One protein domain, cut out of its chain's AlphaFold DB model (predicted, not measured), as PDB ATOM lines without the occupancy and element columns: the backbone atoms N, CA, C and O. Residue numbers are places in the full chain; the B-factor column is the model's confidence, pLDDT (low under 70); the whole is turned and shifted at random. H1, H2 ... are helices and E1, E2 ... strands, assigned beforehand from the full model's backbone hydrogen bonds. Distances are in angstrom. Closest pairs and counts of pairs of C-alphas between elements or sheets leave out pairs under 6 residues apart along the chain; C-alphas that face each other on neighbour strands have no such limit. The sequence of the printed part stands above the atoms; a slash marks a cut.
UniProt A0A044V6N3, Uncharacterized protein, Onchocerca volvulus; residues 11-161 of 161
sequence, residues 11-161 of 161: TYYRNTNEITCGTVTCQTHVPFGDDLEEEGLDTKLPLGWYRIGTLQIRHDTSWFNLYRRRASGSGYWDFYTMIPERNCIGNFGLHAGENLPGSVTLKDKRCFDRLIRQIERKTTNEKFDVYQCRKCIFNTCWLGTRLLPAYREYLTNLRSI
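This is residues 11 to 161 of the 161 residues of an uncharacterized protein of Onchocerca volvulus (UniProt A0A044V6N3). What does a first look show? A strongly twisted sheet of nine strands curls round one helix, H2, and two of its long strands, E4 and E11, bend sharply, by 82 degrees at residue 55 and by 78 degrees at residue 155. Residues 35 to 40, of which 35 to 38 belong to the short helix H1, stick out from this body, and the hairpin of E9 and E10 makes an arm that carries on from E8. What is it made of? The printed part has 151 residues, with named elements in the order E1 E2 E3 H1 E4 E5 E6 E7 H2 E8 E9 E10 E11, two helices and eleven strands; the class is mixed, helices and strands, with under half of the residues in named elements. The large sheet is branched and mixed, and E9 and E10 form an antiparallel sheet of two. How large is it? It is compact, with a radius of gyration of the C-alphas of 15.1 A and spans of 43 by 41 by 28 A.

Where does the first part run? E1, residues 11 to 13, begins at C-alpha 11 (30.386, -23.751, 41.402). E2 is residues 18 to 21, E3 residues 24 to 27 and H1 residues 34 to 38. Which elements come next? E4, residues 48 to 58, is 24.0 A long and bends by 82 degrees at residue 55; E5, residues 61 to 68, is 21.0 A long. E6 is residues 93 to 96 and E7 residues 104 to 106. How does the printed part finish? H2, residues 109 to 122, is 19.6 A long and begins at C-alpha 109 (23.209, -20.494, 24.951). E8 is residues 126 to 128, E9 residues 130 to 133 and E10 residues 145 to 147. E11, residues 152 to 160, is 20.7 A long, bends by 78 degrees at residue 155 and ends at C-alpha 160 (36.136, -22.383, 40.895).

How does the branched sheet begin? E1, E2 and E3 form a meander, each strand the antiparallel neighbour of the one before, with N 11 and O 20 at 2.8 A and N 19 and O 26 at 2.9 A. E1 is parallel to E11, with N 12 and O 159 at 2.9 A. How does it continue? E4, E5 and E6 form a second meander, with N 56 and O 63 at 2.8 A and N 64 and O 94 at 2.9 A; E6 is parallel to the edge strand E7, with N 106 and O 95 at 2.8 A. E11 has E4 on one side, antiparallel, with N 50 and O 158 at 2.8 A. E1 and E8 are on the other side, E8 antiparallel, with N 126 and O 154 at 2.9 A. Where is H2? It is on the branched sheet, which curls round it; the closest C-alphas to E3 are those of Cys 26 and Cys 111, 5.9 A, and to E11 those of Ile 119 and Leu 155, 6.6 A. In H2, 9 of 10 O i to N i+4 pairs are within hydrogen-bond range; H1 has 0 of 1, and 0 of 2 O i to N i+3 pairs. What of the rest? E8 runs on into E9 at 32 degrees, and E9 and E10 form an antiparallel hairpin with N 132 and O 146 at 2.8 A. H1 is not on the branched sheet and is apart from H2.

How far does it reach? The two C-alphas farthest apart are those of Thr 23 and Leu 143, at 42.9 A. Is it unbroken, and which links are long? The printed part has no cut; the links E5 to E6, 24 residues, and E9 to E10, 11 residues, are long. Within the first, residues 76 to 77 pair in parallel with residues 130 to 131 of E9. Where is confidence low? The mean pLDDT of the printed part is 90.8, and residues 32 to 41 are under 70.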
ATOM      1  N   THR A  11      29.128 -22.998  41.364       98.27
ATOM      2  CA  THR A  11      30.386 -23.751  41.402       98.27
ATOM      3  C   THR A  11      30.812 -24.094  39.982       98.27
ATOM      4  O   THR A  11      30.032 -24.697  39.248       98.27
ATOM      5  N   TYR A  12      32.033 -23.723  39.600       98.16
ATOM      6  CA  TYR A  12      32.669 -24.165  38.360       98.16
ATOM      7  C   TYR A  12      33.634 -25.310  38.674       98.16
ATOM      8  O   TYR A  12      34.584 -25.111  39.428       98.16
ATOM      9  N   TYR A  13      33.366 -26.479  38.102       97.23
ATOM     10  CA  TYR A  13      34.131 -27.711  38.230       97.23
ATOM     11  C   TYR A  13      35.107 -27.812  37.055       97.23
ATOM     12  O   TYR A  13      34.739 -28.196  35.944       97.23
ATOM     13  N   ARG A  14      36.372 -27.466  37.296       93.82
ATOM     14  CA  ARG A  14      37.435 -27.432  36.280       93.82
ATOM     15  C   ARG A  14      37.724 -28.811  35.695       93.82
ATOM     16  O   ARG A  14      38.057 -28.907  34.518       93.82
ATOM     17  N   ASN A  15      37.572 -29.865  36.498       91.89
ATOM     18  CA  ASN A  15      37.856 -31.242  36.086       91.89
ATOM     19  C   ASN A  15      36.788 -31.809  35.143       91.89
ATOM     20  O   ASN A  15      37.126 -32.551  34.227       91.89
ATOM     21  N   THR A  16      35.512 -31.459  35.345       95.11
ATOM     22  CA  THR A  16      34.409 -31.930  34.488       95.11
ATOM     23  C   THR A  16      34.018 -30.921  33.410       95.11
ATOM     24  O   THR A  16      33.265 -31.267  32.509       95.11
ATOM     25  N   ASN A  17      34.571 -29.702  33.450       94.73
ATOM     26  CA  ASN A  17      34.213 -28.587  32.569       94.73
ATOM     27  C   ASN A  17      32.718 -28.257  32.653       94.73
ATOM     28  O   ASN A  17      32.013 -28.147  31.650       94.73
ATOM     29  N   GLU A  18      32.230 -28.104  33.881       97.48
ATOM     30  CA  GLU A  18      30.824 -27.829  34.162       97.48
ATOM     31  C   GLU A  18      30.680 -26.686  35.153       97.48
ATOM     32  O   GLU A  18      31.473 -26.534  36.080       97.48
ATOM     33  N   ILE A  19      29.621 -25.900  35.004       98.35
ATOM     34  CA  ILE A  19      29.197 -24.938  36.017       98.35
ATOM     35  C   ILE A  19      27.794 -25.271  36.493       98.35
ATOM     36  O   ILE A  19      26.886 -25.486  35.690       98.35
ATOM     37  N   THR A  20      27.615 -25.262  37.808       97.97
ATOM     38  CA  THR A  20      26.318 -25.418  38.462       97.97
ATOM     39  C   THR A  20      25.976 -24.143  39.208       97.97
ATOM     40  O   THR A  20      26.740 -23.742  40.078       97.97
ATOM     41  N   CYS A  21      24.827 -23.532  38.919       96.69
ATOM     42  CA  CYS A  21      24.248 -22.455  39.724       96.69
ATOM     43  C   CYS A  21      22.858 -22.869  40.205       96.69
ATOM     44  O   CYS A  21      21.924 -23.020  39.409       96.69
ATOM     45  N   GLY A  22      22.705 -23.049  41.516       93.72
ATOM     46  CA  GLY A  22      21.454 -23.533  42.095       93.72
ATOM     47  C   GLY A  22      21.110 -24.924  41.560       93.72
ATOM     48  O   GLY A  22      21.818 -25.882  41.839       93.72
ATOM     49  N   THR A  23      20.028 -25.032  40.785       94.52
ATOM     50  CA  THR A  23      19.543 -26.309  40.225       94.52
ATOM     51  C   THR A  23      19.899 -26.513  38.750       94.52
ATOM     52  O   THR A  23      19.346 -27.408  38.114       94.52
ATOM     53  N   VAL A  24      20.706 -25.634  38.153       97.15
ATOM     54  CA  VAL A  24      21.053 -25.696  36.726       97.15
ATOM     55  C   VAL A  24      22.534 -25.989  36.592       97.15
ATOM     56  O   VAL A  24      23.348 -25.243  37.129       97.15
ATOM     57  N   THR A  25      22.850 -27.025  35.820       98.08
ATOM     58  CA  THR A  25      24.211 -27.413  35.448       98.08
ATOM     59  C   THR A  25      24.379 -27.291  33.939       98.08
ATOM     60  O   THR A  25      23.494 -27.695  33.178       98.08
ATOM     61  N   CYS A  26      25.499 -26.715  33.508       98.27
ATOM     62  CA  CYS A  26      25.827 -26.476  32.108       98.27
ATOM     63  C   CYS A  26      27.251 -26.921  31.788       98.27
ATOM     64  O   CYS A  26      28.165 -26.686  32.576       98.27
ATOM     65  N   GLN A  27      27.432 -27.487  30.594       97.59
ATOM     66  CA  GLN A  27      28.747 -27.795  30.032       97.59
ATOM     67  C   GLN A  27      29.454 -26.511  29.590       97.59
ATOM     68  O   GLN A  27      28.843 -25.638  28.958       97.59
ATOM     69  N   THR A  28      30.748 -26.425  29.866       96.58
ATOM     70  CA  THR A  28      31.616 -25.321  29.460       96.58
ATOM     71  C   THR A  28      32.578 -25.785  28.381       96.58
ATOM     72  O   THR A  28      32.915 -26.967  28.283       96.58
ATOM     73  N   HIS A  29      33.026 -24.861  27.542       94.08
ATOM     74  CA  HIS A  29      34.184 -25.103  26.700       94.08
ATOM     75  C   HIS A  29      35.433 -25.322  27.565       94.08
ATOM     76  O   HIS A  29      35.506 -24.854  28.706       94.08
ATOM     77  N   VAL A  30      36.395 -26.056  27.011       88.30
ATOM     78  CA  VAL A  30      37.787 -26.023  27.464       88.30
ATOM     79  C   VAL A  30      38.415 -24.839  26.733       88.30
ATOM     80  O   VAL A  30      38.333 -24.835  25.503       88.30
ATOM     81  N   PRO A  31      38.914 -23.799  27.423       76.90
ATOM     82  CA  PRO A  31      39.535 -22.649  26.771       76.90
ATOM     83  C   PRO A  31      40.631 -23.079  25.798       76.90
ATOM     84  O   PRO A  31      41.359 -24.024  26.076       76.90
ATOM     85  N   PHE A  32      40.715 -22.404  24.651       68.53
ATOM     86  CA  PHE A  32      41.775 -22.672  23.683       68.53
ATOM     87  C   PHE A  32      43.147 -22.380  24.307       68.53
ATOM     88  O   PHE A  32      43.294 -21.408  25.052       68.53
ATOM     89  N   GLY A  33      44.124 -23.223  23.987       60.94
ATOM     90  CA  GLY A  33      45.492 -23.134  24.494       60.94
ATOM     91  C   GLY A  33      46.093 -24.505  24.790       60.94
ATOM     92  O   GLY A  33      46.768 -24.643  25.803       60.94
ATOM     93  N   ASP A  34      45.806 -25.517  23.960       50.86
ATOM     94  CA  ASP A  34      46.365 -26.870  24.126       50.86
ATOM     95  C   ASP A  34      47.910 -26.835  24.115       50.86
ATOM     96  O   ASP A  34      48.555 -27.616  24.804       50.86
ATOM     97  N   ASP A  35      48.501 -25.866  23.412       52.59
ATOM     98  CA  ASP A  35      49.932 -25.549  23.417       52.59
ATOM     99  C   ASP A  35      50.419 -24.944  24.746       52.59
ATOM    100  O   ASP A  35      51.532 -25.211  25.192       52.59
ATOM    101  N   LEU A  36      49.572 -24.171  25.426       56.90
ATOM    102  CA  LEU A  36      49.891 -23.549  26.712       56.90
ATOM    103  C   LEU A  36      49.733 -24.517  27.891       56.90
ATOM    104  O   LEU A  36      50.458 -24.382  28.878       56.90
ATOM    105  N   GLU A  37      48.843 -25.512  27.803       54.70
ATOM    106  CA  GLU A  37      48.774 -26.576  28.816       54.70
ATOM    107  C   GLU A  37      50.071 -27.409  28.840       54.70
ATOM    108  O   GLU A  37      50.542 -27.750  29.929       54.70
ATOM    109  N   GLU A  38      50.710 -27.649  27.685       51.49
ATOM    110  CA  GLU A  38      52.035 -28.292  27.600       51.49
ATOM    111  C   GLU A  38      53.155 -27.440  28.229       51.49
ATOM    112  O   GLU A  38      54.103 -27.981  28.803       51.49
ATOM    113  N   GLU A  39      53.014 -26.111  28.222       57.66
ATOM    114  CA  GLU A  39      53.903 -25.170  28.922       57.66
ATOM    115  C   GLU A  39      53.531 -24.963  30.409       57.66
ATOM    116  O   GLU A  39      54.155 -24.165  31.117       57.66
ATOM    117  N   GLY A  40      52.521 -25.681  30.918       57.65
ATOM    118  CA  GLY A  40      52.047 -25.579  32.303       57.65
ATOM    119  C   GLY A  40      51.220 -24.321  32.602       57.65
ATOM    120  O   GLY A  40      51.003 -23.981  33.771       57.65
ATOM    121  N   LEU A  41      50.758 -23.614  31.570       67.48
ATOM    122  CA  LEU A  41      49.931 -22.416  31.667       67.48
ATOM    123  C   LEU A  41      48.448 -22.779  31.592       67.48
ATOM    124  O   LEU A  41      47.864 -23.013  30.540       67.48
ATOM    125  N   ASP A  42      47.816 -22.772  32.757       76.16
ATOM    126  CA  ASP A  42      46.414 -23.118  32.908       76.16
ATOM    127  C   ASP A  42      45.478 -21.988  32.442       76.16
ATOM    128  O   ASP A  42      45.360 -20.937  33.086       76.16
ATOM    129  N   THR A  43      44.788 -22.214  31.322       86.73
ATOM    130  CA  THR A  43      43.911 -21.229  30.671       86.73
ATOM    131  C   THR A  43      42.488 -21.206  31.236       86.73
ATOM    132  O   THR A  43      41.681 -20.362  30.838       86.73
ATOM    133  N   LYS A  44      42.138 -22.083  32.186       91.68
ATOM    134  CA  LYS A  44      40.804 -22.100  32.813       91.68
ATOM    135  C   LYS A  44      40.655 -20.983  33.839       91.68
ATOM    136  O   LYS A  44      41.631 -20.551  34.450       91.68
ATOM    137  N   LEU A  45      39.409 -20.577  34.129       94.22
ATOM    138  CA  LEU A  45      39.102 -19.623  35.209       94.22
ATOM    139  C   LEU A  45      39.844 -20.014  36.498       94.22
ATOM    140  O   LEU A  45      39.490 -21.038  37.082       94.22
ATOM    141  N   PRO A  46      40.820 -19.228  36.992       92.57
ATOM    142  CA  PRO A  46      41.717 -19.698  38.040       92.57
ATOM    143  C   PRO A  46      40.995 -20.075  39.335       92.57
ATOM    144  O   PRO A  46      40.051 -19.394  39.744       92.57
ATOM    145  N   LEU A  47      41.521 -21.066  40.058       94.05
ATOM    146  CA  LEU A  47      40.978 -21.496  41.351       94.05
ATOM    147  C   LEU A  47      40.726 -20.322  42.307       94.05
ATOM    148  O   LEU A  47      41.512 -19.358  42.372       94.05
ATOM    149  N   GLY A  48      39.641 -20.423  43.071       94.92
ATOM    150  CA  GLY A  48      39.300 -19.475  44.126       94.92
ATOM    151  C   GLY A  48      37.867 -18.963  44.067       94.92
ATOM    152  O   GLY A  48      36.974 -19.577  43.485       94.92
ATOM    153  N   TRP A  49      37.665 -17.828  44.729       96.54
ATOM    154  CA  TRP A  49      36.361 -17.220  44.954       96.54
ATOM    155  C   TRP A  49      36.163 -15.986  44.089       96.54
ATOM    156  O   TRP A  49      37.061 -15.149  43.978       96.54
ATOM    157  N   TYR A  50      34.957 -15.851  43.551       97.12
ATOM    158  CA  TYR A  50      34.542 -14.742  42.711       97.12
ATOM    159  C   TYR A  50      33.175 -14.217  43.147       97.12
ATOM    160  O   TYR A  50      32.336 -14.976  43.638       97.12
ATOM    161  N   ARG A  51      32.936 -12.923  42.928       96.21
ATOM    162  CA  ARG A  51      31.581 -12.364  42.867       96.21
ATOM    163  C   ARG A  51      31.133 -12.295  41.414       96.21
ATOM    164  O   ARG A  51      31.899 -11.857  40.559       96.21
ATOM    165  N   ILE A  52      29.900 -12.711  41.160       96.83
ATOM    166  CA  ILE A  52      29.210 -12.545  39.881       96.83
ATOM    167  C   ILE A  52      28.535 -11.173  39.911       96.83
ATOM    168  O   ILE A  52      27.651 -10.950  40.737       96.83
ATOM    169  N   GLY A  53      28.976 -10.257  39.048       95.38
ATOM    170  CA  GLY A  53      28.359  -8.941  38.867       95.38
ATOM    171  C   GLY A  53      26.963  -9.000  38.256       95.38
ATOM    172  O   GLY A  53      26.483 -10.068  37.892       95.38
ATOM    173  N   THR A  54      26.335  -7.837  38.096       93.32
ATOM    174  CA  THR A  54      25.087  -7.706  37.331       93.32
ATOM    175  C   THR A  54      25.287  -8.110  35.870       93.32
ATOM    176  O   THR A  54      26.389  -7.952  35.329       93.32
ATOM    177  N   LEU A  55      24.232  -8.600  35.214       94.35
ATOM    178  CA  LEU A  55      24.286  -8.914  33.789       94.35
ATOM    179  C   LEU A  55      24.605  -7.657  32.958       94.35
ATOM    180  O   LEU A  55      24.067  -6.577  33.195       94.35
ATOM    181  N   GLN A  56      25.486  -7.806  31.973       93.69
ATOM    182  CA  GLN A  56      25.877  -6.771  31.018       93.69
ATOM    183  C   GLN A  56      25.853  -7.335  29.594       93.69
ATOM    184  O   GLN A  56      25.839  -8.549  29.397       93.69
ATOM    185  N   ILE A  57      25.878  -6.454  28.595       92.52
ATOM    186  CA  ILE A  57      26.134  -6.827  27.201       92.52
ATOM    187  C   ILE A  57      27.578  -6.447  26.869       92.52
ATOM    188  O   ILE A  57      27.979  -5.301  27.082       92.52
ATOM    189  N   ARG A  58      28.368  -7.400  26.368       88.50
ATOM    190  CA  ARG A  58      29.738  -7.183  25.877       88.50
ATOM    191  C   ARG A  58      29.893  -7.884  24.534       88.50
ATOM    192  O   ARG A  58      29.636  -9.078  24.461       88.50
ATOM    193  N   HIS A  59      30.294  -7.147  23.494       84.20
ATOM    194  CA  HIS A  59      30.430  -7.669  22.122       84.20
ATOM    195  C   HIS A  59      29.197  -8.490  21.687       84.20
ATOM    196  O   HIS A  59      29.302  -9.668  21.361       84.20
ATOM    197  N   ASP A  60      28.008  -7.887  21.815       86.13
ATOM    198  CA  ASP A  60      26.698  -8.491  21.500       86.13
ATOM    199  C   ASP A  60      26.358  -9.789  22.254       86.13
ATOM    200  O   ASP A  60      25.390 -10.484  21.941       86.13
ATOM    201  N   THR A  61      27.115 -10.089  23.309       90.05
ATOM    202  CA  THR A  61      26.948 -11.281  24.133       90.05
ATOM    203  C   THR A  61      26.558 -10.895  25.554       90.05
ATOM    204  O   THR A  61      27.157 -10.020  26.182       90.05
ATOM    205  N   SER A  62      25.537 -11.570  26.082       94.85
ATOM    206  CA  SER A  62      25.163 -11.477  27.492       94.85
ATOM    207  C   SER A  62      26.294 -12.007  28.378       94.85
ATOM    208  O   SER A  62      26.778 -13.121  28.183       94.85
ATOM    209  N   TRP A  63      26.702 -11.212  29.360       96.10
ATOM    210  CA  TRP A  63      27.954 -11.390  30.082       96.10
ATOM    211  C   TRP A  63      27.810 -11.046  31.561       96.10
ATOM    212  O   TRP A  63      27.275  -9.996  31.915       96.10
ATOM    213  N   PHE A  64      28.367 -11.886  32.430       97.03
ATOM    214  CA  PHE A  64      28.589 -11.542  33.831       97.03
ATOM    215  C   PHE A  64      30.070 -11.283  34.101       97.03
ATOM    216  O   PHE A  64      30.909 -12.149  33.855       97.03
ATOM    217  N   ASN A  65      30.387 -10.126  34.682       96.24
ATOM    218  CA  ASN A  65      31.735  -9.840  35.172       96.24
ATOM    219  C   ASN A  65      32.039 -10.696  36.407       96.24
ATOM    220  O   ASN A  65      31.251 -10.711  37.358       96.24
ATOM    221  N   LEU A  66      33.193 -11.363  36.421       97.25
ATOM    222  CA  LEU A  66      33.675 -12.109  37.578       97.25
ATOM    223  C   LEU A  66      34.739 -11.298  38.313       97.25
ATOM    224  O   LEU A  66      35.859 -11.113  37.841       97.25
ATOM    225  N   TYR A  67      34.399 -10.844  39.512       96.73
ATOM    226  CA  TYR A  67      35.318 -10.109  40.372       96.73
ATOM    227  C   TYR A  67      36.054 -11.104  41.250       96.73
ATOM    228  O   TYR A  67      35.443 -11.760  42.095       96.73
ATOM    229  N   ARG A  68      37.363 -11.251  41.047       96.16
ATOM    230  CA  ARG A  68      38.182 -12.206  41.799       96.16
ATOM    231  C   ARG A  68      38.432 -11.708  43.218       96.16
ATOM    232  O   ARG A  68      38.805 -10.555  43.412       96.16
ATOM    233  N   ARG A  69      38.279 -12.578  44.217       95.93
ATOM    234  CA  ARG A  69      38.670 -12.269  45.598       95.93
ATOM    235  C   ARG A  69      40.178 -12.035  45.663       95.93
ATOM    236  O   ARG A  69      40.943 -12.832  45.117       95.93
ATOM    237  N   ARG A  70      40.599 -10.973  46.350       94.72
ATOM    238  CA  ARG A  70      42.023 -10.698  46.586       94.72
ATOM    239  C   ARG A  70      42.664 -11.843  47.369       94.72
ATOM    240  O   ARG A  70      42.015 -12.426  48.239       94.72
ATOM    241  N   ALA A  71      43.920 -12.171  47.063       91.47
ATOM    242  CA  ALA A  71      44.620 -13.231  47.795       91.47
ATOM    243  C   ALA A  71      44.969 -12.793  49.226       91.47
ATOM    244  O   ALA A  71      44.968 -13.608  50.144       91.47
ATOM    245  N   SER A  72      45.232 -11.496  49.407       88.31
ATOM    246  CA  SER A  72      45.524 -10.874  50.694       88.31
ATOM    247  C   SER A  72      44.498  -9.793  51.048       88.31
ATOM    248  O   SER A  72      44.031  -9.035  50.192       88.31
ATOM    249  N   GLY A  73      44.166  -9.710  52.338       87.42
ATOM    250  CA  GLY A  73      43.219  -8.734  52.874       87.42
ATOM    251  C   GLY A  73      41.752  -9.031  52.541       87.42
ATOM    252  O   GLY A  73      41.347 -10.183  52.363       87.42
ATOM    253  N   SER A  74      40.943  -7.972  52.501       89.23
ATOM    254  CA  SER A  74      39.512  -8.013  52.187       89.23
ATOM    255  C   SER A  74      39.213  -7.456  50.790       89.23
ATOM    256  O   SER A  74      40.024  -6.759  50.174       89.23
ATOM    257  N   GLY A  75      38.013  -7.761  50.296       93.23
ATOM    258  CA  GLY A  75      37.498  -7.249  49.030       93.23
ATOM    259  C   GLY A  75      37.937  -8.039  47.798       93.23
ATOM    260  O   GLY A  75      38.459  -9.157  47.870       93.23
ATOM    261  N   TYR A  76      37.657  -7.446  46.645       96.34
ATOM    262  CA  TYR A  76      37.779  -8.080  45.336       96.34
ATOM    263  C   TYR A  76      38.537  -7.172  44.369       96.34
ATOM    264  O   TYR A  76      38.608  -5.964  44.578       96.34
ATOM    265  N   TRP A  77      39.114  -7.737  43.316       96.12
ATOM    266  CA  TRP A  77      39.652  -6.950  42.211       96.12
ATOM    267  C   TRP A  77      38.525  -6.484  41.303       96.12
ATOM    268  O   TRP A  77      37.628  -7.263  40.976       96.12
ATOM    269  N   ASP A  78      38.572  -5.213  40.911       95.22
ATOM    270  CA  ASP A  78      37.665  -4.662  39.911       95.22
ATOM    271  C   ASP A  78      37.843  -5.393  38.572       95.22
ATOM    272  O   ASP A  78      38.948  -5.755  38.174       95.22
ATOM    273  N   PHE A  79      36.740  -5.609  37.863       94.39
ATOM    274  CA  PHE A  79      36.761  -6.327  36.594       94.39
ATOM    275  C   PHE A  79      37.628  -5.625  35.533       94.39
ATOM    276  O   PHE A  79      38.241  -6.301  34.711       94.39
ATOM    277  N   TYR A  80      37.709  -4.290  35.553       91.52
ATOM    278  CA  TYR A  80      38.445  -3.490  34.568       91.52
ATOM    279  C   TYR A  80      39.919  -3.275  34.943       91.52
ATOM    280  O   TYR A  80      40.580  -2.404  34.377       91.52
ATOM    281  N   THR A  81      40.443  -4.034  35.908       91.57
ATOM    282  CA  THR A  81      41.853  -3.979  36.298       91.57
ATOM    283  C   THR A  81      42.556  -5.312  36.061       91.57
ATOM    284  O   THR A  81      41.954  -6.383  36.112       91.57
ATOM    285  N   MET A  82      43.862  -5.234  35.824       91.67
ATOM    286  CA  MET A  82      44.736  -6.402  35.785       91.67
ATOM    287  C   MET A  82      44.949  -6.934  37.204       91.67
ATOM    288  O   MET A  82      45.125  -6.152  38.143       91.67
ATOM    289  N   ILE A  83      44.962  -8.259  37.364       93.12
ATOM    290  CA  ILE A  83      45.040  -8.898  38.681       93.12
ATOM    291  C   ILE A  83      46.486  -9.329  38.966       93.12
ATOM    292  O   ILE A  83      46.990 -10.240  38.300       93.12
ATOM    293  N   PRO A  84      47.174  -8.733  39.957       91.90
ATOM    294  CA  PRO A  84      48.579  -9.035  40.240       91.90
ATOM    295  C   PRO A  84      48.812 -10.508  40.582       91.90
ATOM    296  O   PRO A  84      49.728 -11.123  40.045       91.90
ATOM    297  N   GLU A  85      47.929 -11.132  41.364       89.97
ATOM    298  CA  GLU A  85      48.082 -12.533  41.784       89.97
ATOM    299  C   GLU A  85      47.750 -13.546  40.675       89.97
ATOM    300  O   GLU A  85      47.692 -14.754  40.916       89.97
ATOM    301  N   ARG A  86      47.486 -13.057  39.458       89.49
ATOM    302  CA  ARG A  86      47.208 -13.843  38.255       89.49
ATOM    303  C   ARG A  86      48.041 -13.366  37.077       89.49
ATOM    304  O   ARG A  86      47.517 -13.202  35.987       89.49
ATOM    305  N   ASN A  87      49.331 -13.127  37.307       88.37
ATOM    306  CA  ASN A  87      50.273 -12.692  36.272       88.37
ATOM    307  C   ASN A  87      49.783 -11.453  35.507       88.37
ATOM    308  O   ASN A  87      50.000 -11.324  34.308       88.37
ATOM    309  N   CYS A  88      49.090 -10.547  36.204       90.76
ATOM    310  CA  CYS A  88      48.461  -9.377  35.601       90.76
ATOM    311  C   CYS A  88      47.398  -9.699  34.540       90.76
ATOM    312  O   CYS A  88      47.176  -8.884  33.660       90.76
ATOM    313  N   ILE A  89      46.701 -10.831  34.643       89.10
ATOM    314  CA  ILE A  89      45.568 -11.201  33.783       89.10
ATOM    315  C   ILE A  89      44.265 -10.936  34.541       89.10
ATOM    316  O   ILE A  89      44.143 -11.280  35.716       89.10
ATOM    317  N   GLY A  90      43.292 -10.303  33.888       90.76
ATOM    318  CA  GLY A  90      42.003  -9.941  34.482       90.76
ATOM    319  C   GLY A  90      40.831 -10.185  33.536       90.76
ATOM    320  O   GLY A  90      40.889 -11.058  32.677       90.76
ATOM    321  N   ASN A  91      39.762  -9.402  33.703       93.33
ATOM    322  CA  ASN A  91      38.595  -9.393  32.810       93.33
ATOM    323  C   ASN A  91      37.865 -10.742  32.646       93.33
ATOM    324  O   ASN A  91      37.226 -10.983  31.623       93.33
ATOM    325  N   PHE A  92      37.903 -11.600  33.665       94.53
ATOM    326  CA  PHE A  92      37.222 -12.893  33.648       94.53
ATOM    327  C   PHE A  92      35.698 -12.750  33.614       94.53
ATOM    328  O   PHE A  92      35.122 -11.924  34.330       94.53
ATOM    329  N   GLY A  93      35.040 -13.599  32.828       95.94
ATOM    330  CA  GLY A  93      33.590 -13.585  32.673       95.94
ATOM    331  C   GLY A  93      32.910 -14.935  32.794       95.94
ATOM    332  O   GLY A  93      33.543 -15.987  32.775       95.94
ATOM    333  N   LEU A  94      31.584 -14.876  32.882       97.52
ATOM    334  CA  LEU A  94      30.675 -15.997  32.657       97.52
ATOM    335  C   LEU A  94      29.712 -15.617  31.525       97.52
ATOM    336  O   LEU A  94      28.961 -14.647  31.649       97.52
ATOM    337  N   HIS A  95      29.746 -16.376  30.434       97.21
ATOM    338  CA  HIS A  95      28.983 -16.105  29.213       97.21
ATOM    339  C   HIS A  95      28.812 -17.378  28.369       97.21
ATOM    340  O   HIS A  95      29.266 -18.453  28.754       97.21
ATOM    341  N   ALA A  96      28.146 -17.269  27.221       95.84
ATOM    342  CA  ALA A  96      28.113 -18.298  26.178       95.84
ATOM    343  C   ALA A  96      28.690 -17.737  24.870       95.84
ATOM    344  O   ALA A  96      28.747 -16.520  24.712       95.84
ATOM    345  N   GLY A  97      29.070 -18.606  23.929       89.93
ATOM    346  CA  GLY A  97      29.567 -18.197  22.610       89.93
ATOM    347  C   GLY A  97      31.071 -18.404  22.456       89.93
ATOM    348  O   GLY A  97      31.553 -19.516  22.656       89.93
ATOM    349  N   GLU A  98      31.793 -17.353  22.061       89.44
ATOM    350  CA  GLU A  98      33.243 -17.411  21.838       89.44
ATOM    351  C   GLU A  98      33.983 -17.872  23.098       89.44
ATOM    352  O   GLU A  98      33.697 -17.424  24.202       89.44
ATOM    353  N   ASN A  99      34.927 -18.792  22.943       90.95
ATOM    354  CA  ASN A  99      35.621 -19.414  24.059       90.95
ATOM    355  C   ASN A  99      36.855 -18.603  24.472       90.95
ATOM    356  O   ASN A  99      37.857 -18.601  23.761       90.95
ATOM    357  N   LEU A 100      36.774 -17.931  25.624       89.33
ATOM    358  CA  LEU A 100      37.803 -17.001  26.093       89.33
ATOM    359  C   LEU A 100      38.655 -17.572  27.247       89.33
ATOM    360  O   LEU A 100      38.091 -18.092  28.218       89.33
ATOM    361  N   PRO A 101      39.994 -17.403  27.215       88.92
ATOM    362  CA  PRO A 101      40.876 -17.760  28.324       88.92
ATOM    363  C   PRO A 101      40.498 -17.071  29.641       88.92
ATOM    364  O   PRO A 101      40.071 -15.915  29.684       88.92
ATOM    365  N   GLY A 102      40.651 -17.800  30.743       90.78
ATOM    366  CA  GLY A 102      40.357 -17.340  32.097       90.78
ATOM    367  C   GLY A 102      38.868 -17.142  32.400       90.78
ATOM    368  O   GLY A 102      38.534 -16.777  33.525       90.78
ATOM    369  N   SER A 103      37.968 -17.388  31.447       93.95
ATOM    370  CA  SER A 103      36.521 -17.214  31.605       93.95
ATOM    371  C   SER A 103      35.784 -18.555  31.631       93.95
ATOM    372  O   SER A 103      36.323 -19.600  31.272       93.95
ATOM    373  N   VAL A 104      34.535 -18.537  32.097       96.47
ATOM    374  CA  VAL A 104      33.622 -19.683  32.035       96.47
ATOM    375  C   VAL A 104      32.706 -19.495  30.832       96.47
ATOM    376  O   VAL A 104      31.703 -18.782  30.907       96.47
ATOM    377  N   THR A 105      33.054 -20.151  29.727       96.10
ATOM    378  CA  THR A 105      32.282 -20.091  28.481       96.10
ATOM    379  C   THR A 105      31.370 -21.306  28.365       96.10
ATOM    380  O   THR A 105      31.846 -22.434  28.268       96.10
ATOM    381  N   LEU A 106      30.055 -21.110  28.344       96.66
ATOM    382  CA  LEU A 106      29.084 -22.185  28.139       96.66
ATOM    383  C   LEU A 106      28.974 -22.586  26.668       96.66
ATOM    384  O   LEU A 106      28.878 -21.725  25.797       96.66
ATOM    385  N   LYS A 107      28.866 -23.900  26.427       95.64
ATOM    386  CA  LYS A 107      28.650 -24.470  25.083       95.64
ATOM    387  C   LYS A 107      27.267 -24.169  24.510       95.64
ATOM    388  O   LYS A 107      27.108 -24.015  23.305       95.64
ATOM    389  N   ASP A 108      26.254 -24.121  25.371       95.53
ATOM    390  CA  ASP A 108      24.855 -23.957  24.973       95.53
ATOM    391  C   ASP A 108      24.273 -22.652  25.525       95.53
ATOM    392  O   ASP A 108      24.101 -22.485  26.740       95.53
ATOM    393  N   LYS A 109      23.887 -21.750  24.615       95.39
ATOM    394  CA  LYS A 109      23.209 -20.494  24.951       95.39
ATOM    395  C   LYS A 109      21.907 -20.732  25.724       95.39
ATOM    396  O   LYS A 109      21.616 -19.989  26.657       95.39
ATOM    397  N   ARG A 110      21.127 -21.772  25.400       96.98
ATOM    398  CA  ARG A 110      19.880 -22.068  26.131       96.98
ATOM    399  C   ARG A 110      20.175 -22.441  27.580       96.98
ATOM    400  O   ARG A 110      19.427 -22.063  28.483       96.98
ATOM    401  N   CYS A 111      21.272 -23.155  27.823       97.75
ATOM    402  CA  CYS A 111      21.730 -23.439  29.175       97.75
ATOM    403  C   CYS A 111      22.147 -22.160  29.915       97.75
ATOM    404  O   CYS A 111      21.739 -21.965  31.060       97.75
ATOM    405  N   PHE A 112      22.852 -21.250  29.243       97.27
ATOM    406  CA  PHE A 112      23.201 -19.949  29.812       97.27
ATOM    407  C   PHE A 112      21.969 -19.105  30.165       97.27
ATOM    408  O   PHE A 112      21.882 -18.590  31.277       97.27
ATOM    409  N   ASP A 113      20.952 -19.068  29.301       96.37
ATOM    410  CA  ASP A 113      19.686 -18.384  29.588       96.37
ATOM    411  C   ASP A 113      18.991 -18.974  30.842       96.37
ATOM    412  O   ASP A 113      18.353 -18.252  31.617       96.37
ATOM    413  N   ARG A 114      19.138 -20.285  31.102       97.04
ATOM    414  CA  ARG A 114      18.672 -20.916  32.354       97.04
ATOM    415  C   ARG A 114      19.518 -20.509  33.563       97.04
ATOM    416  O   ARG A 114      18.931 -20.303  34.626       97.04
ATOM    417  N   LEU A 115      20.840 -20.368  33.427       96.57
ATOM    418  CA  LEU A 115      21.694 -19.839  34.500       96.57
ATOM    419  C   LEU A 115      21.328 -18.398  34.845       96.57
ATOM    420  O   LEU A 115      21.154 -18.104  36.024       96.57
ATOM    421  N   ILE A 116      21.115 -17.532  33.847       95.71
ATOM    422  CA  ILE A 116      20.660 -16.149  34.058       95.71
ATOM    423  C   ILE A 116      19.401 -16.137  34.929       95.71
ATOM    424  O   ILE A 116      19.340 -15.406  35.911       95.71
ATOM    425  N   ARG A 117      18.417 -17.004  34.648       94.14
ATOM    426  CA  ARG A 117      17.199 -17.107  35.475       94.14
ATOM    427  C   ARG A 117      17.481 -17.540  36.914       94.14
ATOM    428  O   ARG A 117      16.761 -17.106  37.806       94.14
ATOM    429  N   GLN A 118      18.459 -18.415  37.147       94.23
ATOM    430  CA  GLN A 118      18.841 -18.809  38.508       94.23
ATOM    431  C   GLN A 118      19.552 -17.666  39.233       94.23
ATOM    432  O   GLN A 118      19.270 -17.439  40.401       94.23
ATOM    433  N   ILE A 119      20.436 -16.940  38.551       94.43
ATOM    434  CA  ILE A 119      21.228 -15.863  39.144       94.43
ATOM    435  C   ILE A 119      20.342 -14.625  39.354       94.43
ATOM    436  O   ILE A 119      20.059 -14.272  40.489       94.43
ATOM    437  N   GLU A 120      19.808 -14.012  38.299       91.88
ATOM    438  CA  GLU A 120      19.099 -12.721  38.378       91.88
ATOM    439  C   GLU A 120      17.771 -12.787  39.154       91.88
ATOM    440  O   GLU A 120      17.399 -11.824  39.811       91.88
ATOM    441  N   ARG A 121      17.024 -13.903  39.099       85.80
ATOM    442  CA  ARG A 121      15.679 -13.967  39.721       85.80
ATOM    443  C   ARG A 121      15.645 -14.545  41.129       85.80
ATOM    444  O   ARG A 121      14.604 -14.474  41.778       85.80
ATOM    445  N   LYS A 122      16.714 -15.205  41.575       86.12
ATOM    446  CA  LYS A 122      16.737 -15.904  42.873       86.12
ATOM    447  C   LYS A 122      17.864 -15.430  43.786       86.12
ATOM    448  O   LYS A 122      18.110 -16.056  44.816       86.12
ATOM    449  N   THR A 123      18.560 -14.369  43.404       86.02
ATOM    450  CA  THR A 123      19.592 -13.742  44.227       86.02
ATOM    451  C   THR A 123      19.227 -12.292  44.486       86.02
ATOM    452  O   THR A 123      18.362 -11.729  43.814       86.02
ATOM    453  N   THR A 124      19.847 -11.720  45.508       83.54
ATOM    454  CA  THR A 124      19.709 -10.307  45.847       83.54
ATOM    455  C   THR A 124      20.997  -9.581  45.498       83.54
ATOM    456  O   THR A 124      22.081 -10.150  45.614       83.54
ATOM    457  N   ASN A 125      20.878  -8.327  45.066       87.83
ATOM    458  CA  ASN A 125      22.045  -7.508  44.782       87.83
ATOM    459  C   ASN A 125      22.642  -7.000  46.093       87.83
ATOM    460  O   ASN A 125      21.936  -6.453  46.941       87.83
ATOM    461  N   GLU A 126      23.956  -7.101  46.217       90.30
ATOM    462  CA  GLU A 126      24.699  -6.567  47.351       90.30
ATOM    463  C   GLU A 126      25.890  -5.734  46.869       90.30
ATOM    464  O   GLU A 126      26.516  -6.027  45.846       90.30
ATOM    465  N   LYS A 127      26.223  -4.681  47.624       92.73
ATOM    466  CA  LYS A 127      27.385  -3.831  47.346       92.73
ATOM    467  C   LYS A 127      28.651  -4.420  47.960       92.73
ATOM    468  O   LYS A 127      28.611  -4.982  49.051       92.73
ATOM    469  N   PHE A 128      29.783  -4.263  47.281       93.18
ATOM    470  CA  PHE A 128      31.075  -4.743  47.772       93.18
ATOM    471  C   PHE A 128      32.244  -3.860  47.337       93.18
ATOM    472  O   PHE A 128      32.207  -3.209  46.287       93.18
ATOM    473  N   ASP A 129      33.285  -3.857  48.170       93.84
ATOM    474  CA  ASP A 129      34.542  -3.162  47.907       93.84
ATOM    475  C   ASP A 129      35.292  -3.808  46.746       93.84
ATOM    476  O   ASP A 129      35.599  -5.010  46.765       93.84
ATOM    477  N   VAL A 130      35.661  -2.975  45.774       95.08
ATOM    478  CA  VAL A 130      36.551  -3.365  44.686       95.08
ATOM    479  C   VAL A 130      37.810  -2.516  44.658       95.08
ATOM    480  O   VAL A 130      37.793  -1.294  44.820       95.08
ATOM    481  N   TYR A 131      38.921  -3.193  44.419       95.85
ATOM    482  CA  TYR A 131      40.242  -2.608  44.342       95.85
ATOM    483  C   TYR A 131      40.703  -2.562  42.893       95.85
ATOM    484  O   TYR A 131      40.514  -3.505  42.126       95.85
ATOM    485  N   GLN A 132      41.359  -1.469  42.537       94.65
ATOM    486  CA  GLN A 132      42.068  -1.306  41.282       94.65
ATOM    487  C   GLN A 132      43.569  -1.476  41.522       94.65
ATOM    488  O   GLN A 132      44.144  -0.835  42.409       94.65
ATOM    489  N   CYS A 133      44.215  -2.297  40.699       94.95
ATOM    490  CA  CYS A 133      45.662  -2.310  40.565       94.95
ATOM    491  C   CYS A 133      46.063  -1.173  39.619       94.95
ATOM    492  O   CYS A 133      45.749  -1.210  38.428       94.95
ATOM    493  N   ARG A 134      46.716  -0.120  40.128       93.65
ATOM    494  CA  ARG A 134      46.952   1.100  39.327       93.65
ATOM    495  C   ARG A 134      47.905   0.879  38.152       93.65
ATOM    496  O   ARG A 134      47.795   1.565  37.144       93.65
ATOM    497  N   LYS A 135      48.838  -0.063  38.293       94.39
ATOM    498  CA  LYS A 135      49.712  -0.547  37.220       94.39
ATOM    499  C   LYS A 135      50.203  -1.937  37.587       94.39
ATOM    500  O   LYS A 135      50.931  -2.066  38.567       94.39
ATOM    501  N   CYS A 136      49.794  -2.950  36.834       94.60
ATOM    502  CA  CYS A 136      50.226  -4.319  37.077       94.60
ATOM    503  C   CYS A 136      51.430  -4.647  36.192       94.60
ATOM    504  O   CYS A 136      51.323  -4.581  34.971       94.60
ATOM    505  N   ILE A 137      52.571  -4.952  36.805       92.86
ATOM    506  CA  ILE A 137      53.796  -5.381  36.118       92.86
ATOM    507  C   ILE A 137      54.426  -6.492  36.963       92.86
ATOM    508  O   ILE A 137      54.491  -6.346  38.184       92.86
ATOM    509  N   PHE A 138      54.886  -7.579  36.333       90.23
ATOM    510  CA  PHE A 138      55.532  -8.720  37.006       90.23
ATOM    511  C   PHE A 138      54.785  -9.142  38.286       90.23
ATOM    512  O   PHE A 138      55.336  -9.136  39.387       90.23
ATOM    513  N   ASN A 139      53.484  -9.418  38.146       91.60
ATOM    514  CA  ASN A 139      52.611  -9.918  39.216       91.60
ATOM    515  C   ASN A 139      52.417  -8.958  40.402       91.60
ATOM    516  O   ASN A 139      51.969  -9.363  41.472       91.60
ATOM    517  N   THR A 140      52.750  -7.679  40.225       92.34
ATOM    518  CA  THR A 140      52.777  -6.688  41.303       92.34
ATOM    519  C   THR A 140      52.042  -5.415  40.896       92.34
ATOM    520  O   THR A 140      52.158  -4.950  39.760       92.34
ATOM    521  N   CYS A 141      51.320  -4.797  41.836       93.60
ATOM    522  CA  CYS A 141      50.755  -3.458  41.648       93.60
ATOM    523  C   CYS A 141      51.808  -2.376  41.900       93.60
ATOM    524  O   CYS A 141      51.877  -1.809  42.989       93.60
ATOM    525  N   TRP A 142      52.604  -2.065  40.879       92.75
ATOM    526  CA  TRP A 142      53.739  -1.137  40.948       92.75
ATOM    527  C   TRP A 142      53.380   0.278  41.403       92.75
ATOM    528  O   TRP A 142      54.158   0.914  42.102       92.75
ATOM    529  N   LEU A 143      52.198   0.781  41.035       93.89
ATOM    530  CA  LEU A 143      51.709   2.096  41.480       93.89
ATOM    531  C   LEU A 143      50.749   2.003  42.678       93.89
ATOM    532  O   LEU A 143      49.969   2.926  42.931       93.89
ATOM    533  N   GLY A 144      50.793   0.879  43.392       93.29
ATOM    534  CA  GLY A 144      49.931   0.575  44.523       93.29
ATOM    535  C   GLY A 144      48.524   0.129  44.130       93.29
ATOM    536  O   GLY A 144      48.148   0.029  42.954       93.29
ATOM    537  N   THR A 145      47.739  -0.151  45.163       93.74
ATOM    538  CA  THR A 145      46.329  -0.524  45.072       93.74
ATOM    539  C   THR A 145      45.457   0.656  45.483       93.74
ATOM    540  O   THR A 145      45.834   1.468  46.326       93.74
ATOM    541  N   ARG A 146      44.279   0.776  44.870       93.97
ATOM    542  CA  ARG A 146      43.306   1.825  45.188       93.97
ATOM    543  C   ARG A 146      41.936   1.204  45.409       93.97
ATOM    544  O   ARG A 146      41.452   0.504  44.527       93.97
ATOM    545  N   LEU A 147      41.298   1.501  46.540       95.30
ATOM    546  CA  LEU A 147      39.868   1.243  46.714       95.30
ATOM    547  C   LEU A 147      39.087   2.196  45.801       95.30
ATOM    548  O   LEU A 147      39.317   3.411  45.826       95.30
ATOM    549  N   LEU A 148      38.208   1.658  44.959       93.62
ATOM    550  CA  LEU A 148      37.390   2.500  44.091       93.62
ATOM    551  C   LEU A 148      36.264   3.157  44.903       93.62
ATOM    552  O   LEU A 148      35.641   2.491  45.725       93.62
ATOM    553  N   PRO A 149      35.981   4.453  44.672       85.30
ATOM    554  CA  PRO A 149      35.019   5.208  45.479       85.30
ATOM    555  C   PRO A 149      33.574   4.726  45.297       85.30
ATOM    556  O   PRO A 149      32.739   4.925  46.173       85.30
ATOM    557  N   ALA A 150      33.274   4.097  44.160       84.85
ATOM    558  CA  ALA A 150      31.995   3.457  43.910       84.85
ATOM    559  C   ALA A 150      32.131   1.952  44.137       84.85
ATOM    560  O   ALA A 150      32.868   1.281  43.406       84.85
ATOM    561  N   TYR A 151      31.375   1.436  45.107       84.02
ATOM    562  CA  TYR A 151      31.132   0.004  45.254       84.02
ATOM    563  C   TYR A 151      30.639  -0.593  43.932       84.02
ATOM    564  O   TYR A 151      30.031   0.091  43.100       84.02
ATOM    565  N   ARG A 152      30.886  -1.885  43.735       91.82
ATOM    566  CA  ARG A 152      30.203  -2.660  42.693       91.82
ATOM    567  C   ARG A 152      29.024  -3.386  43.305       91.82
ATOM    568  O   ARG A 152      28.981  -3.576  44.518       91.82
ATOM    569  N   GLU A 153      28.096  -3.796  42.456       91.28
ATOM    570  CA  GLU A 153      27.011  -4.692  42.830       91.28
ATOM    571  C   GLU A 153      27.318  -6.103  42.348       91.28
ATOM    572  O   GLU A 153      27.828  -6.302  41.239       91.28
ATOM    573  N   TYR A 154      27.032  -7.077  43.200       90.66
ATOM    574  CA  TYR A 154      27.083  -8.483  42.846       90.66
ATOM    575  C   TYR A 154      25.741  -9.149  43.111       90.66
ATOM    576  O   TYR A 154      25.023  -8.764  44.028       90.66
ATOM    577  N   LEU A 155      25.448 -10.168  42.310       91.76
ATOM    578  CA  LEU A 155      24.269 -11.019  42.417       91.76
ATOM    579  C   LEU A 155      24.553 -12.201  43.339       91.76
ATOM    580  O   LEU A 155      23.820 -12.499  44.274       91.76
ATOM    581  N   THR A 156      25.664 -12.901  43.090       94.10
ATOM    582  CA  THR A 156      26.035 -14.053  43.910       94.10
ATOM    583  C   THR A 156      27.526 -14.392  43.882       94.10
ATOM    584  O   THR A 156      28.350 -13.665  43.330       94.10
ATOM    585  N   ASN A 157      27.887 -15.493  44.534       95.23
ATOM    586  CA  ASN A 157      29.215 -16.066  44.601       95.23
ATOM    587  C   ASN A 157      29.400 -17.180  43.573       95.23
ATOM    588  O   ASN A 157      28.515 -18.013  43.372       95.23
ATOM    589  N   LEU A 158      30.609 -17.238  43.025       97.29
ATOM    590  CA  LEU A 158      31.128 -18.361  42.264       97.29
ATOM    591  C   LEU A 158      32.392 -18.881  42.947       97.29
ATOM    592  O   LEU A 158      33.285 -18.100  43.288       97.29
ATOM    593  N   ARG A 159      32.505 -20.198  43.095       97.69
ATOM    594  CA  ARG A 159      33.775 -20.849  43.428       97.69
ATOM    595  C   ARG A 159      34.226 -21.724  42.276       97.69
ATOM    596  O   ARG A 159      33.477 -22.573  41.809       97.69
ATOM    597  N   SER A 160      35.454 -21.498  41.833       97.10
ATOM    598  CA  SER A 160      36.136 -22.383  40.895       97.10
ATOM    599  C   SER A 160      36.919 -23.427  41.684       97.10
ATOM    600  O   SER A 160      37.725 -23.054  42.550       97.10
ATOM    601  N   ILE A 161      36.638 -24.701  41.402       95.91
ATOM    602  CA  ILE A 161      37.243 -25.882  42.027       95.91
ATOM    603  C   ILE A 161      37.737 -26.876  40.987       95.91
ATOM    604  O   ILE A 161      37.151 -26.924  39.884       95.91
TER     605      ILE A 161